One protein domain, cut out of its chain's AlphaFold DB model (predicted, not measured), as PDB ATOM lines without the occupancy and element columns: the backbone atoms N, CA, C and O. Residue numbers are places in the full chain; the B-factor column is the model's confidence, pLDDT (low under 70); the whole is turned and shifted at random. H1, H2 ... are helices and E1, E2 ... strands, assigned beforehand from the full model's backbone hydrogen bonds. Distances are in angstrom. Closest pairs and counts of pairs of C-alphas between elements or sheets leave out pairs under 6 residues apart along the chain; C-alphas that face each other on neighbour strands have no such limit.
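What this domain is: This is residues 655 to 750 of the 762 residues of the protein "132 kDa protein" of Symbiodinium microadriaticum (UniProt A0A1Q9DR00). A small three-stranded sheet forms the core, with H1 and H3 crossing each other over one face and the short helix H2 over the other. The length of the domain runs from the first turn of H1, at Gln 655, to the loop of residues 720 to 731 beyond H2. The printed part has 96 residues with three named helices and three named strands, in the order H1, E1, E2, H2, E3, H3; the sheet runs E2, E1, E3, all antiparallel, and the class is mixed, helices and strands. The whole is compact, with a radius of gyration of the C-alphas of 12.5 A, and only just elongated, with spans of 40 by 26 by 24 A.

Where its parts are: Strand E1 holds residues 691 to 696, 15.6 A long, with C-alpha 691 at (111.046, 156.477, 139.583). E2, residues 702 to 709, measures 15.5 A from first to last C-alpha and bends by 91 degrees at residue 705. E3 is residues 732 to 736, 13.8 A. H1, the longest helix, spans residues 655 to 672, 26.0 A, and begins at C-alpha 655 (96.987, 144.600, 145.237). H3 is residues 739 to 748, 14.2 A, ending at C-alpha 748 (111.024, 140.148, 143.719). H2 is residues 712 to 719, 9.9 A.

How they stand to each other: E1 is the inner strand. Beside E3 it has N 693 and O 734 within hydrogen-bond range at 2.9 A; beside E2, with which it forms a hairpin, N 694 and O 707 at 2.8 A. H1 is on the sheet at a height of 10.4 A, over E3 and along the strands; its closest C-alphas to E3 are Ala 671 and Ile 732, 7.0 A. H3 is on the same face, over E1, at a height of 9.2 A. H1 and H3 touch at a steep tilt of 52 degrees, the same way, with the C-alphas of Gly 665 and Ala 745 closest at 4.0 A. H2 is on the opposite face, over E1, at a height of 9.3 A, and is apart from H1 and H3. E2, H2 and E3 make a split strand-helix-strand unit, two strands running the same way with E1 between them, and its crossover is right-handed. In H1, H2 and H3 every O i to N i+4 pair is within hydrogen-bond range.

The domain as a whole: The C-alphas farthest apart are those of Gln 655 and Gly 723, 39.9 A. The printed part has no cut. The links from H1 to E1, 18 residues, and from H2 to E3, 12 residues, are long; the other three are tight. Mean pLDDT of the printed part is 85.4, with residues 676 to 678 and 722 to 726 under 70.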
ATOM      1  N   GLN A 655      96.552 145.989 145.369       75.88
ATOM      2  CA  GLN A 655      96.987 144.600 145.237       75.88
ATOM      3  C   GLN A 655      97.431 144.252 143.807       75.88
ATOM      4  O   GLN A 655      98.470 143.619 143.624       75.88
ATOM      5  N   TYR A 656      96.711 144.720 142.782       82.25
ATOM      6  CA  TYR A 656      97.116 144.534 141.386       82.25
ATOM      7  C   TYR A 656      98.426 145.271 141.073       82.25
ATOM      8  O   TYR A 656      99.289 144.740 140.375       82.25
ATOM      9  N   ARG A 657      98.635 146.471 141.632       86.25
ATOM     10  CA  ARG A 657      99.901 147.203 141.445       86.25
ATOM     11  C   ARG A 657     101.093 146.456 142.039       86.25
ATOM     12  O   ARG A 657     102.155 146.443 141.418       86.25
ATOM     13  N   VAL A 658     100.913 145.803 143.191       85.19
ATOM     14  CA  VAL A 658     101.938 144.936 143.796       85.19
ATOM     15  C   VAL A 658     102.233 143.739 142.889       85.19
ATOM     16  O   VAL A 658     103.395 143.504 142.571       85.19
ATOM     17  N   GLN A 659     101.208 143.051 142.376       86.81
ATOM     18  CA  GLN A 659     101.392 141.919 141.454       86.81
ATOM     19  C   GLN A 659     102.161 142.312 140.185       86.81
ATOM     20  O   GLN A 659     103.046 141.579 139.733       86.81
ATOM     21  N   VAL A 660     101.861 143.484 139.612       88.00
ATOM     22  CA  VAL A 660     102.597 143.993 138.450       88.00
ATOM     23  C   VAL A 660     104.034 144.363 138.824       88.00
ATOM     24  O   VAL A 660     104.949 144.014 138.081       88.00
ATOM     25  N   ALA A 661     104.264 145.003 139.975       91.62
ATOM     26  CA  ALA A 661     105.608 145.328 140.456       91.62
ATOM     27  C   ALA A 661     106.470 144.071 140.676       91.62
ATOM     28  O   ALA A 661     107.623 144.032 140.253       91.62
ATOM     29  N   GLU A 662     105.910 143.005 141.246       90.69
ATOM     30  CA  GLU A 662     106.600 141.717 141.353       90.69
ATOM     31  C   GLU A 662     106.877 141.087 139.981       90.69
ATOM     32  O   GLU A 662     107.942 140.512 139.758       90.69
ATOM     33  N   GLY A 663     105.936 141.195 139.036       90.31
ATOM     34  CA  GLY A 663     106.128 140.767 137.647       90.31
ATOM     35  C   GLY A 663     107.296 141.491 136.970       90.31
ATOM     36  O   GLY A 663     108.133 140.846 136.333       90.31
ATOM     37  N   VAL A 664     107.394 142.802 137.194       93.69
ATOM     38  CA  VAL A 664     108.521 143.643 136.778       93.69
ATOM     39  C   VAL A 664     109.822 143.180 137.443       93.69
ATOM     40  O   VAL A 664     110.838 143.065 136.762       93.69
ATOM     41  N   GLY A 665     109.801 142.832 138.731       93.00
ATOM     42  CA  GLY A 665     110.961 142.271 139.433       93.00
ATOM     43  C   GLY A 665     111.462 140.960 138.824       93.00
ATOM     44  O   GLY A 665     112.643 140.826 138.502       93.00
ATOM     45  N   ARG A 666     110.553 140.017 138.543       91.69
ATOM     46  CA  ARG A 666     110.893 138.758 137.851       91.69
ATOM     47  C   ARG A 666     111.464 139.013 136.454       91.69
ATOM     48  O   ARG A 666     112.347 138.283 136.013       91.69
ATOM     49  N   PHE A 667     110.969 140.032 135.748       92.06
ATOM     50  CA  PHE A 667     111.549 140.457 134.474       92.06
ATOM     51  C   PHE A 667     112.977 140.984 134.646       92.06
ATOM     52  O   PHE A 667     113.850 140.556 133.897       92.06
ATOM     53  N   LEU A 668     113.238 141.848 135.634       92.69
ATOM     54  CA  LEU A 668     114.583 142.372 135.902       92.69
ATOM     55  C   LEU A 668     115.581 141.248 136.209       92.69
ATOM     56  O   LEU A 668     116.675 141.247 135.648       92.69
ATOM     57  N   ALA A 669     115.191 140.264 137.025       90.38
ATOM     58  CA  ALA A 669     116.027 139.100 137.325       90.38
ATOM     59  C   ALA A 669     116.362 138.282 136.064       90.38
ATOM     60  O   ALA A 669     117.524 137.961 135.819       90.38
ATOM     61  N   ARG A 670     115.363 137.997 135.214       89.12
ATOM     62  CA  ARG A 670     115.588 137.288 133.940       89.12
ATOM     63  C   ARG A 670     116.447 138.092 132.967       89.12
ATOM     64  O   ARG A 670     117.317 137.520 132.317       89.12
ATOM     65  N   ALA A 671     116.227 139.403 132.881       88.38
ATOM     66  CA  ALA A 671     116.999 140.286 132.015       88.38
ATOM     67  C   ALA A 671     118.479 140.315 132.422       88.38
ATOM     68  O   ALA A 671     119.352 140.205 131.564       88.38
ATOM     69  N   LEU A 672     118.765 140.373 133.726       88.75
ATOM     70  CA  LEU A 672     120.131 140.297 134.251       88.75
ATOM     71  C   LEU A 672     120.790 138.935 133.987       88.75
ATOM     72  O   LEU A 672     121.990 138.890 133.726       88.75
ATOM     73  N   ALA A 673     120.006 137.855 133.968       86.50
ATOM     74  CA  ALA A 673     120.449 136.509 133.600       86.50
ATOM     75  C   ALA A 673     120.570 136.273 132.076       86.50
ATOM     76  O   ALA A 673     120.792 135.141 131.648       86.50
ATOM     77  N   GLY A 674     120.398 137.307 131.240       82.25
ATOM     78  CA  GLY A 674     120.506 137.208 129.778       82.25
ATOM     79  C   GLY A 674     119.288 136.582 129.084       82.25
ATOM     80  O   GLY A 674     119.344 136.257 127.902       82.25
ATOM     81  N   GLN A 675     118.172 136.412 129.798       75.94
ATOM     82  CA  GLN A 675     116.944 135.789 129.297       75.94
ATOM     83  C   GLN A 675     115.873 136.854 129.009       75.94
ATOM     84  O   GLN A 675     114.889 137.000 129.736       75.94
ATOM     85  N   THR A 676     116.045 137.627 127.937       62.72
ATOM     86  CA  THR A 676     115.133 138.720 127.557       62.72
ATOM     87  C   THR A 676     114.094 138.272 126.517       62.72
ATOM     88  O   THR A 676     114.155 138.626 125.344       62.72
ATOM     89  N   ARG A 677     113.088 137.492 126.938       56.34
ATOM     90  CA  ARG A 677     111.863 137.260 126.141       56.34
ATOM     91  C   ARG A 677     110.629 137.782 126.885       56.34
ATOM     92  O   ARG A 677     110.410 137.422 128.042       56.34
ATOM     93  N   GLY A 678     109.815 138.598 126.207       62.62
ATOM     94  CA  GLY A 678     108.557 139.163 126.723       62.62
ATOM     95  C   GLY A 678     108.666 140.594 127.271       62.62
ATOM     96  O   GLY A 678     109.764 141.115 127.462       62.62
ATOM     97  N   SER A 679     107.519 141.244 127.506       72.69
ATOM     98  CA  SER A 679     107.472 142.587 128.105       72.69
ATOM     99  C   SER A 679     107.781 142.541 129.608       72.69
ATOM    100  O   SER A 679     107.619 141.510 130.265       72.69
ATOM    101  N   SER A 680     108.189 143.679 130.179       80.31
ATOM    102  CA  SER A 680     108.381 143.811 131.629       80.31
ATOM    103  C   SER A 680     107.077 143.730 132.426       80.31
ATOM    104  O   SER A 680     107.114 143.655 133.650       80.31
ATOM    105  N   GLY A 681     105.920 143.768 131.757       81.25
ATOM    106  CA  GLY A 681     104.607 143.864 132.388       81.25
ATOM    107  C   GLY A 681     104.295 145.258 132.935       81.25
ATOM    108  O   GLY A 681     103.185 145.482 133.410       81.25
ATOM    109  N   ARG A 682     105.231 146.216 132.842       85.31
ATOM    110  CA  ARG A 682     105.022 147.609 133.265       85.31
ATOM    111  C   ARG A 682     103.870 148.272 132.514       85.31
ATOM    112  O   ARG A 682     103.203 149.134 133.072       85.31
ATOM    113  N   ASP A 683     103.657 147.898 131.257       83.81
ATOM    114  CA  ASP A 683     102.573 148.372 130.390       83.81
ATOM    115  C   ASP A 683     101.174 148.110 130.973       83.81
ATOM    116  O   ASP A 683     100.230 148.825 130.654       83.81
ATOM    117  N   ARG A 684     101.059 147.161 131.913       82.88
ATOM    118  CA  ARG A 684      99.825 146.872 132.655       82.88
ATOM    119  C   ARG A 684      99.488 147.913 133.727       82.88
ATOM    120  O   ARG A 684      98.397 147.860 134.292       82.88
ATOM    121  N   LEU A 685     100.402 148.839 134.037       82.00
ATOM    122  CA  LEU A 685     100.136 149.992 134.899       82.00
ATOM    123  C   LEU A 685      99.763 151.200 134.035       82.00
ATOM    124  O   LEU A 685     100.614 151.763 133.348       82.00
ATOM    125  N   SER A 686      98.523 151.674 134.158       79.69
ATOM    126  CA  SER A 686      98.044 152.915 133.525       79.69
ATOM    127  C   SER A 686      98.608 154.202 134.160       79.69
ATOM    128  O   SER A 686      98.216 155.307 133.793       79.69
ATOM    129  N   LEU A 687      99.546 154.080 135.109       81.56
ATOM    130  CA  LEU A 687     100.160 155.192 135.838       81.56
ATOM    131  C   LEU A 687     101.510 155.609 135.226       81.56
ATOM    132  O   LEU A 687     102.320 154.785 134.789       81.56
ATOM    133  N   ALA A 688     101.780 156.916 135.244       83.12
ATOM    134  CA  ALA A 688     103.045 157.479 134.777       83.12
ATOM    135  C   ALA A 688     104.223 157.074 135.685       83.12
ATOM    136  O   ALA A 688     104.120 157.114 136.913       83.12
ATOM    137  N   SER A 689     105.364 156.725 135.083       89.50
ATOM    138  CA  SER A 689     106.596 156.403 135.810       89.50
ATOM    139  C   SER A 689     107.195 157.662 136.451       89.50
ATOM    140  O   SER A 689     107.413 158.665 135.772       89.50
ATOM    141  N   ARG A 690     107.474 157.607 137.757       90.31
ATOM    142  CA  ARG A 690     108.107 158.698 138.527       90.31
ATOM    143  C   ARG A 690     109.496 158.330 139.039       90.31
ATOM    144  O   ARG A 690     110.297 159.216 139.314       90.31
ATOM    145  N   LEU A 691     109.765 157.035 139.171       92.56
ATOM    146  CA  LEU A 691     111.046 156.477 139.583       92.56
ATOM    147  C   LEU A 691     111.500 155.455 138.549       92.56
ATOM    148  O   LEU A 691     110.676 154.726 138.005       92.56
ATOM    149  N   TYR A 692     112.797 155.389 138.294       93.94
ATOM    150  CA  TYR A 692     113.391 154.511 137.298       93.94
ATOM    151  C   TYR A 692     114.474 153.674 137.956       93.94
ATOM    152  O   TYR A 692     115.430 154.227 138.492       93.94
ATOM    153  N   ILE A 693     114.306 152.356 137.919       94.81
ATOM    154  CA  ILE A 693     115.323 151.394 138.334       94.81
ATOM    155  C   ILE A 693     116.253 151.188 137.141       94.81
ATOM    156  O   ILE A 693     115.769 150.857 136.061       94.81
ATOM    157  N   VAL A 694     117.558 151.359 137.333       94.06
ATOM    158  CA  VAL A 694     118.594 151.048 136.341       94.06
ATOM    159  C   VAL A 694     119.509 149.975 136.922       94.06
ATOM    160  O   VAL A 694     120.224 150.219 137.893       94.06
ATOM    161  N   CYS A 695     119.483 148.787 136.324       93.50
ATOM    162  CA  CYS A 695     120.313 147.650 136.727       93.50
ATOM    163  C   CYS A 695     121.560 147.501 135.846       93.50
ATOM    164  O   CYS A 695     122.575 146.996 136.316       93.50
ATOM    165  N   ARG A 696     121.498 147.930 134.579       92.94
ATOM    166  CA  ARG A 696     122.624 147.897 133.634       92.94
ATOM    167  C   ARG A 696     122.596 149.129 132.734       92.94
ATOM    168  O   ARG A 696     121.515 149.523 132.292       92.94
ATOM    169  N   ASN A 697     123.749 149.745 132.491       91.75
ATOM    170  CA  ASN A 697     123.869 150.902 131.598       91.75
ATOM    171  C   ASN A 697     124.012 150.477 130.121       91.75
ATOM    172  O   ASN A 697     124.125 149.295 129.808       91.75
ATOM    173  N   ALA A 698     124.010 151.440 129.198       88.69
ATOM    174  CA  ALA A 698     124.046 151.163 127.758       88.69
ATOM    175  C   ALA A 698     125.337 150.464 127.284       88.69
ATOM    176  O   ALA A 698     125.354 149.876 126.206       88.69
ATOM    177  N   ARG A 699     126.410 150.534 128.087       85.44
ATOM    178  CA  ARG A 699     127.731 149.943 127.816       85.44
ATOM    179  C   ARG A 699     127.888 148.522 128.371       85.44
ATOM    180  O   ARG A 699     128.976 147.971 128.271       85.44
ATOM    181  N   GLY A 700     126.846 147.961 128.986       86.31
ATOM    182  CA  GLY A 700     126.872 146.608 129.549       86.31
ATOM    183  C   GLY A 700     127.269 146.526 131.027       86.31
ATOM    184  O   GLY A 700     127.256 145.445 131.611       86.31
ATOM    185  N   GLU A 701     127.572 147.650 131.681       91.31
ATOM    186  CA  GLU A 701     127.981 147.662 133.088       91.31
ATOM    187  C   GLU A 701     126.768 147.460 134.008       91.31
ATOM    188  O   GLU A 701     125.831 148.267 134.010       91.31
ATOM    189  N   THR A 702     126.777 146.371 134.781       91.62
ATOM    190  CA  THR A 702     125.732 146.047 135.762       91.62
ATOM    191  C   THR A 702     126.057 146.637 137.129       91.62
ATOM    192  O   THR A 702     127.139 146.419 137.666       91.62
ATOM    193  N   TYR A 703     125.083 147.322 137.728       88.81
ATOM    194  CA  TYR A 703     125.205 147.885 139.068       88.81
ATOM    195  C   TYR A 703     124.895 146.823 140.140       88.81
ATOM    196  O   TYR A 703     123.788 146.278 140.133       88.81
ATOM    197  N   PRO A 704     125.814 146.549 141.093       82.25
ATOM    198  CA  PRO A 704     125.571 145.607 142.195       82.25
ATOM    199  C   PRO A 704     124.405 146.031 143.097       82.25
ATOM    200  O   PRO A 704     123.661 145.194 143.603       82.25
ATOM    201  N   VAL A 705     124.227 147.346 143.262       89.81
ATOM    202  CA  VAL A 705     123.031 147.962 143.836       89.81
ATOM    203  C   VAL A 705     122.363 148.786 142.737       89.81
ATOM    204  O   VAL A 705     122.979 149.746 142.270       89.81
ATOM    205  N   PRO A 706     121.139 148.442 142.296       92.56
ATOM    206  CA  PRO A 706     120.466 149.174 141.230       92.56
ATOM    207  C   PRO A 706     120.308 150.661 141.549       92.56
ATOM    208  O   PRO A 706     119.962 151.036 142.671       92.56
ATOM    209  N   LEU A 707     120.502 151.518 140.546       92.69
ATOM    210  CA  LEU A 707     120.269 152.954 140.693       92.69
ATOM    211  C   LEU A 707     118.769 153.241 140.630       92.69
ATOM    212  O   LEU A 707     118.076 152.733 139.749       92.69
ATOM    213  N   VAL A 708     118.270 154.099 141.524       92.88
ATOM    214  CA  VAL A 708     116.880 154.576 141.492       92.88
ATOM    215  C   VAL A 708     116.853 156.079 141.243       92.88
ATOM    216  O   VAL A 708     117.202 156.886 142.107       92.88
ATOM    217  N   LEU A 709     116.432 156.453 140.037       90.69
ATOM    218  CA  LEU A 709     116.459 157.824 139.530       90.69
ATOM    219  C   LEU A 709     115.048 158.413 139.465       90.69
ATOM    220  O   LEU A 709     114.091 157.717 139.144       90.69
ATOM    221  N   ASN A 710     114.917 159.714 139.717       89.81
ATOM    222  CA  ASN A 710     113.658 160.465 139.603       89.81
ATOM    223  C   ASN A 710     113.567 161.300 138.308       89.81
ATOM    224  O   ASN A 710     112.588 162.011 138.094       89.81
ATOM    225  N   SER A 711     114.581 161.215 137.439       86.69
ATOM    226  CA  SER A 711     114.685 161.976 136.195       86.69
ATOM    227  C   SER A 711     114.956 161.048 135.019       86.69
ATOM    228  O   SER A 711     115.990 160.380 134.962       86.69
ATOM    229  N   PHE A 712     114.047 161.046 134.041       87.62
ATOM    230  CA  PHE A 712     114.238 160.274 132.813       87.62
ATOM    231  C   PHE A 712     115.377 160.829 131.946       87.62
ATOM    232  O   PHE A 712     115.977 160.076 131.189       87.62
ATOM    233  N   ALA A 713     115.730 162.115 132.080       85.12
ATOM    234  CA  ALA A 713     116.896 162.677 131.393       85.12
ATOM    235  C   ALA A 713     118.189 161.968 131.829       85.12
ATOM    236  O   ALA A 713     118.989 161.570 130.988       85.12
ATOM    237  N   ARG A 714     118.329 161.685 133.130       85.75
ATOM    238  CA  ARG A 714     119.479 160.946 133.670       85.75
ATOM    239  C   ARG A 714     119.474 159.473 133.255       85.75
ATOM    240  O   ARG A 714     120.525 158.899 132.997       85.75
ATOM    241  N   VAL A 715     118.289 158.870 133.127       88.31
ATOM    242  CA  VAL A 715     118.143 157.526 132.541       88.31
ATOM    243  C   VAL A 715     118.602 157.530 131.085       88.31
ATOM    244  O   VAL A 715     119.329 156.626 130.696       88.31
ATOM    245  N   LYS A 716     118.237 158.550 130.295       86.38
ATOM    246  CA  LYS A 716     118.676 158.676 128.897       86.38
ATOM    247  C   LYS A 716     120.196 158.737 128.766       86.38
ATOM    248  O   LYS A 716     120.746 158.044 127.923       86.38
ATOM    249  N   GLU A 717     120.855 159.514 129.621       86.50
ATOM    250  CA  GLU A 717     122.321 159.626 129.644       86.50
ATOM    251  C   GLU A 717     123.018 158.293 129.949       86.50
ATOM    252  O   GLU A 717     124.072 158.004 129.389       86.50
ATOM    253  N   LEU A 718     122.435 157.473 130.829       86.94
ATOM    254  CA  LEU A 718     123.036 156.208 131.260       86.94
ATOM    255  C   LEU A 718     122.659 155.024 130.365       86.94
ATOM    256  O   LEU A 718     123.447 154.097 130.200       86.94
ATOM    257  N   CYS A 719     121.438 155.018 129.839       88.69
ATOM    258  CA  CYS A 719     120.830 153.840 129.228       88.69
ATOM    259  C   CYS A 719     120.725 153.923 127.707       88.69
ATOM    260  O   CYS A 719     120.241 152.968 127.123       88.69
ATOM    261  N   PHE A 720     121.158 155.009 127.056       86.25
ATOM    262  CA  PHE A 720     121.090 155.126 125.596       86.25
ATOM    263  C   PHE A 720     122.427 155.552 124.975       86.25
ATOM    264  O   PHE A 720     123.143 156.383 125.531       86.25
ATOM    265  N   VAL A 721     122.751 155.003 123.799       77.12
ATOM    266  CA  VAL A 721     123.963 155.314 123.021       77.12
ATOM    267  C   VAL A 721     123.628 156.233 121.837       77.12
ATOM    268  O   VAL A 721     122.584 156.100 121.201       77.12
ATOM    269  N   GLY A 722     124.538 157.167 121.528       59.62
ATOM    270  CA  GLY A 722     124.433 158.100 120.402       59.62
ATOM    271  C   GLY A 722     123.539 159.304 120.715       59.62
ATOM    272  O   GLY A 722     122.420 159.150 121.195       59.62
ATOM    273  N   GLY A 723     124.025 160.521 120.435       51.03
ATOM    274  CA  GLY A 723     123.472 161.820 120.871       51.03
ATOM    275  C   GLY A 723     122.024 162.176 120.482       51.03
ATOM    276  O   GLY A 723     121.644 163.338 120.588       51.03
ATOM    277  N   ARG A 724     121.203 161.215 120.036       51.53
ATOM    278  CA  ARG A 724     119.753 161.349 119.817       51.53
ATOM    279  C   ARG A 724     118.881 160.364 120.624       51.53
ATOM    280  O   ARG A 724     117.662 160.457 120.530       51.53
ATOM    281  N   GLY A 725     119.453 159.486 121.459       54.88
ATOM    282  CA  GLY A 725     118.715 158.752 122.502       54.88
ATOM    283  C   GLY A 725     117.730 157.671 122.030       54.88
ATOM    284  O   GLY A 725     116.685 157.514 122.658       54.88
ATOM    285  N   SER A 726     118.022 156.953 120.938       61.88
ATOM    286  CA  SER A 726     117.134 155.905 120.397       61.88
ATOM    287  C   SER A 726     117.623 154.466 120.589       61.88
ATOM    288  O   SER A 726     116.794 153.563 120.527       61.88
ATOM    289  N   ASP A 727     118.918 154.235 120.818       78.31
ATOM    290  CA  ASP A 727     119.464 152.884 121.006       78.31
ATOM    291  C   ASP A 727     119.737 152.615 122.495       78.31
ATOM    292  O   ASP A 727     120.618 153.269 123.059       78.31
ATOM    293  N   PRO A 728     118.997 151.702 123.152       76.69
ATOM    294  CA  PRO A 728     119.219 151.376 124.554       76.69
ATOM    295  C   PRO A 728     120.506 150.566 124.808       76.69
ATOM    296  O   PRO A 728     120.848 150.338 125.971       76.69
ATOM    297  N   GLY A 729     121.223 150.118 123.769       83.44
ATOM    298  CA  GLY A 729     122.409 149.272 123.910       83.44
ATOM    299  C   GLY A 729     122.120 148.029 124.757       83.44
ATOM    300  O   GLY A 729     121.097 147.368 124.584       83.44
ATOM    301  N   GLU A 730     122.988 147.743 125.729       84.69
ATOM    302  CA  GLU A 730     122.793 146.642 126.687       84.69
ATOM    303  C   GLU A 730     122.032 147.046 127.961       84.69
ATOM    304  O   GLU A 730     122.048 146.323 128.961       84.69
ATOM    305  N   SER A 731     121.382 148.210 127.981       90.38
ATOM    306  CA  SER A 731     120.784 148.715 129.216       90.38
ATOM    307  C   SER A 731     119.601 147.876 129.712       90.38
ATOM    308  O   SER A 731     118.790 147.349 128.951       90.38
ATOM    309  N   ILE A 732     119.478 147.792 131.038       92.19
ATOM    310  CA  ILE A 732     118.340 147.177 131.728       92.19
ATOM    311  C   ILE A 732     117.791 148.217 132.693       92.19
ATOM    312  O   ILE A 732     118.396 148.489 133.735       92.19
ATOM    313  N   PHE A 733     116.638 148.791 132.353       92.69
ATOM    314  CA  PHE A 733     115.946 149.755 133.198       92.69
ATOM    315  C   PHE A 733     114.421 149.614 133.111       92.69
ATOM    316  O   PHE A 733     113.876 149.136 132.117       92.69
ATOM    317  N   VAL A 734     113.712 150.044 134.156       93.38
ATOM    318  CA  VAL A 734     112.241 150.067 134.184       93.38
ATOM    319  C   VAL A 734     111.719 151.215 135.046       93.38
ATOM    320  O   VAL A 734     112.271 151.520 136.099       93.38
ATOM    321  N   GLY A 735     110.645 151.868 134.595       92.88
ATOM    322  CA  GLY A 735     110.011 152.980 135.306       92.88
ATOM    323  C   GLY A 735     108.764 152.563 136.091       92.88
ATOM    324  O   GLY A 735     107.852 151.974 135.516       92.88
ATOM    325  N   LEU A 736     108.663 152.955 137.362       91.50
ATOM    326  CA  LEU A 736     107.549 152.659 138.271       91.50
ATOM    327  C   LEU A 736     106.957 153.940 138.905       91.50
ATOM    328  O   LEU A 736     107.640 154.970 138.972       91.50
ATOM    329  N   PRO A 737     105.676 153.932 139.326       87.62
ATOM    330  CA  PRO A 737     104.984 155.151 139.748       87.62
ATOM    331  C   PRO A 737     105.319 155.620 141.176       87.62
ATOM    332  O   PRO A 737     105.232 156.821 141.442       87.62
ATOM    333  N   SER A 738     105.727 154.735 142.092       88.38
ATOM    334  CA  SER A 738     106.047 155.093 143.482       88.38
ATOM    335  C   SER A 738     107.192 154.272 144.089       88.38
ATOM    336  O   SER A 738     107.607 153.241 143.559       88.38
ATOM    337  N   GLN A 739     107.693 154.724 145.248       88.44
ATOM    338  CA  GLN A 739     108.731 154.009 146.005       88.44
ATOM    339  C   GLN A 739     108.267 152.623 146.471       88.44
ATOM    340  O   GLN A 739     109.095 151.726 146.602       88.44
ATOM    341  N   ALA A 740     106.966 152.437 146.716       86.25
ATOM    342  CA  ALA A 740     106.427 151.151 147.142       86.25
ATOM    343  C   ALA A 740     106.583 150.100 146.035       86.25
ATOM    344  O   ALA A 740     107.162 149.048 146.287       86.25
ATOM    345  N   GLU A 741     106.169 150.404 144.796       91.19
ATOM    346  CA  GLU A 741     106.352 149.465 143.677       91.19
ATOM    347  C   GLU A 741     107.834 149.190 143.398       91.19
ATOM    348  O   GLU A 741     108.187 148.054 143.100       91.19
ATOM    349  N   VAL A 742     108.714 150.190 143.539       91.44
ATOM    350  CA  VAL A 742     110.168 149.989 143.399       91.44
ATOM    351  C   VAL A 742     110.686 148.969 144.414       91.44
ATOM    352  O   VAL A 742     111.414 148.057 144.031       91.44
ATOM    353  N   ARG A 743     110.281 149.072 145.686       90.88
ATOM    354  CA  ARG A 743     110.681 148.107 146.725       90.88
ATOM    355  C   ARG A 743     110.183 146.697 146.416       90.88
ATOM    356  O   ARG A 743     110.962 145.755 146.528       90.88
ATOM    357  N   PHE A 744     108.927 146.550 145.989       92.19
ATOM    358  CA  PHE A 744     108.376 145.242 145.613       92.19
ATOM    359  C   PHE A 744     109.078 144.645 144.386       92.19
ATOM    360  O   PHE A 744     109.403 143.461 144.392       92.19
ATOM    361  N   ALA A 745     109.380 145.457 143.370       93.50
ATOM    362  CA  ALA A 745     110.100 145.007 142.182       93.50
ATOM    363  C   ALA A 745     111.543 144.580 142.497       93.50
ATOM    364  O   ALA A 745     111.978 143.533 142.024       93.50
ATOM    365  N   LEU A 746     112.277 145.347 143.312       93.62
ATOM    366  CA  LEU A 746     113.647 144.998 143.711       93.62
ATOM    367  C   LEU A 746     113.682 143.745 144.594       93.62
ATOM    368  O   LEU A 746     114.487 142.851 144.342       93.62
ATOM    369  N   SER A 747     112.750 143.638 145.545       92.50
ATOM    370  CA  SER A 747     112.587 142.446 146.384       92.50
ATOM    371  C   SER A 747     112.313 141.195 145.539       92.50
ATOM    372  O   SER A 747     113.029 140.201 145.646       92.50
ATOM    373  N   ALA A 748     111.352 141.263 144.610       91.62
ATOM    374  CA  ALA A 748     111.024 140.148 143.719       91.62
ATOM    375  C   ALA A 748     112.140 139.808 142.713       91.62
ATOM    376  O   ALA A 748     112.186 138.688 142.208       91.62
ATOM    377  N   ALA A 749     113.027 140.759 142.407       90.62
ATOM    378  CA  ALA A 749     114.208 140.534 141.577       90.62
ATOM    379  C   ALA A 749     115.393 139.926 142.355       90.62
ATOM    380  O   ALA A 749     116.389 139.564 141.732       90.62
ATOM    381  N   GLY A 750     115.315 139.843 143.690       90.75
ATOM    382  CA  GLY A 750     116.442 139.455 144.543       90.75
ATOM    383  C   GLY A 750     117.565 140.498 144.584       90.75
ATOM    384  O   GLY A 750     118.718 140.144 144.817       90.75
TER     385      GLY A 750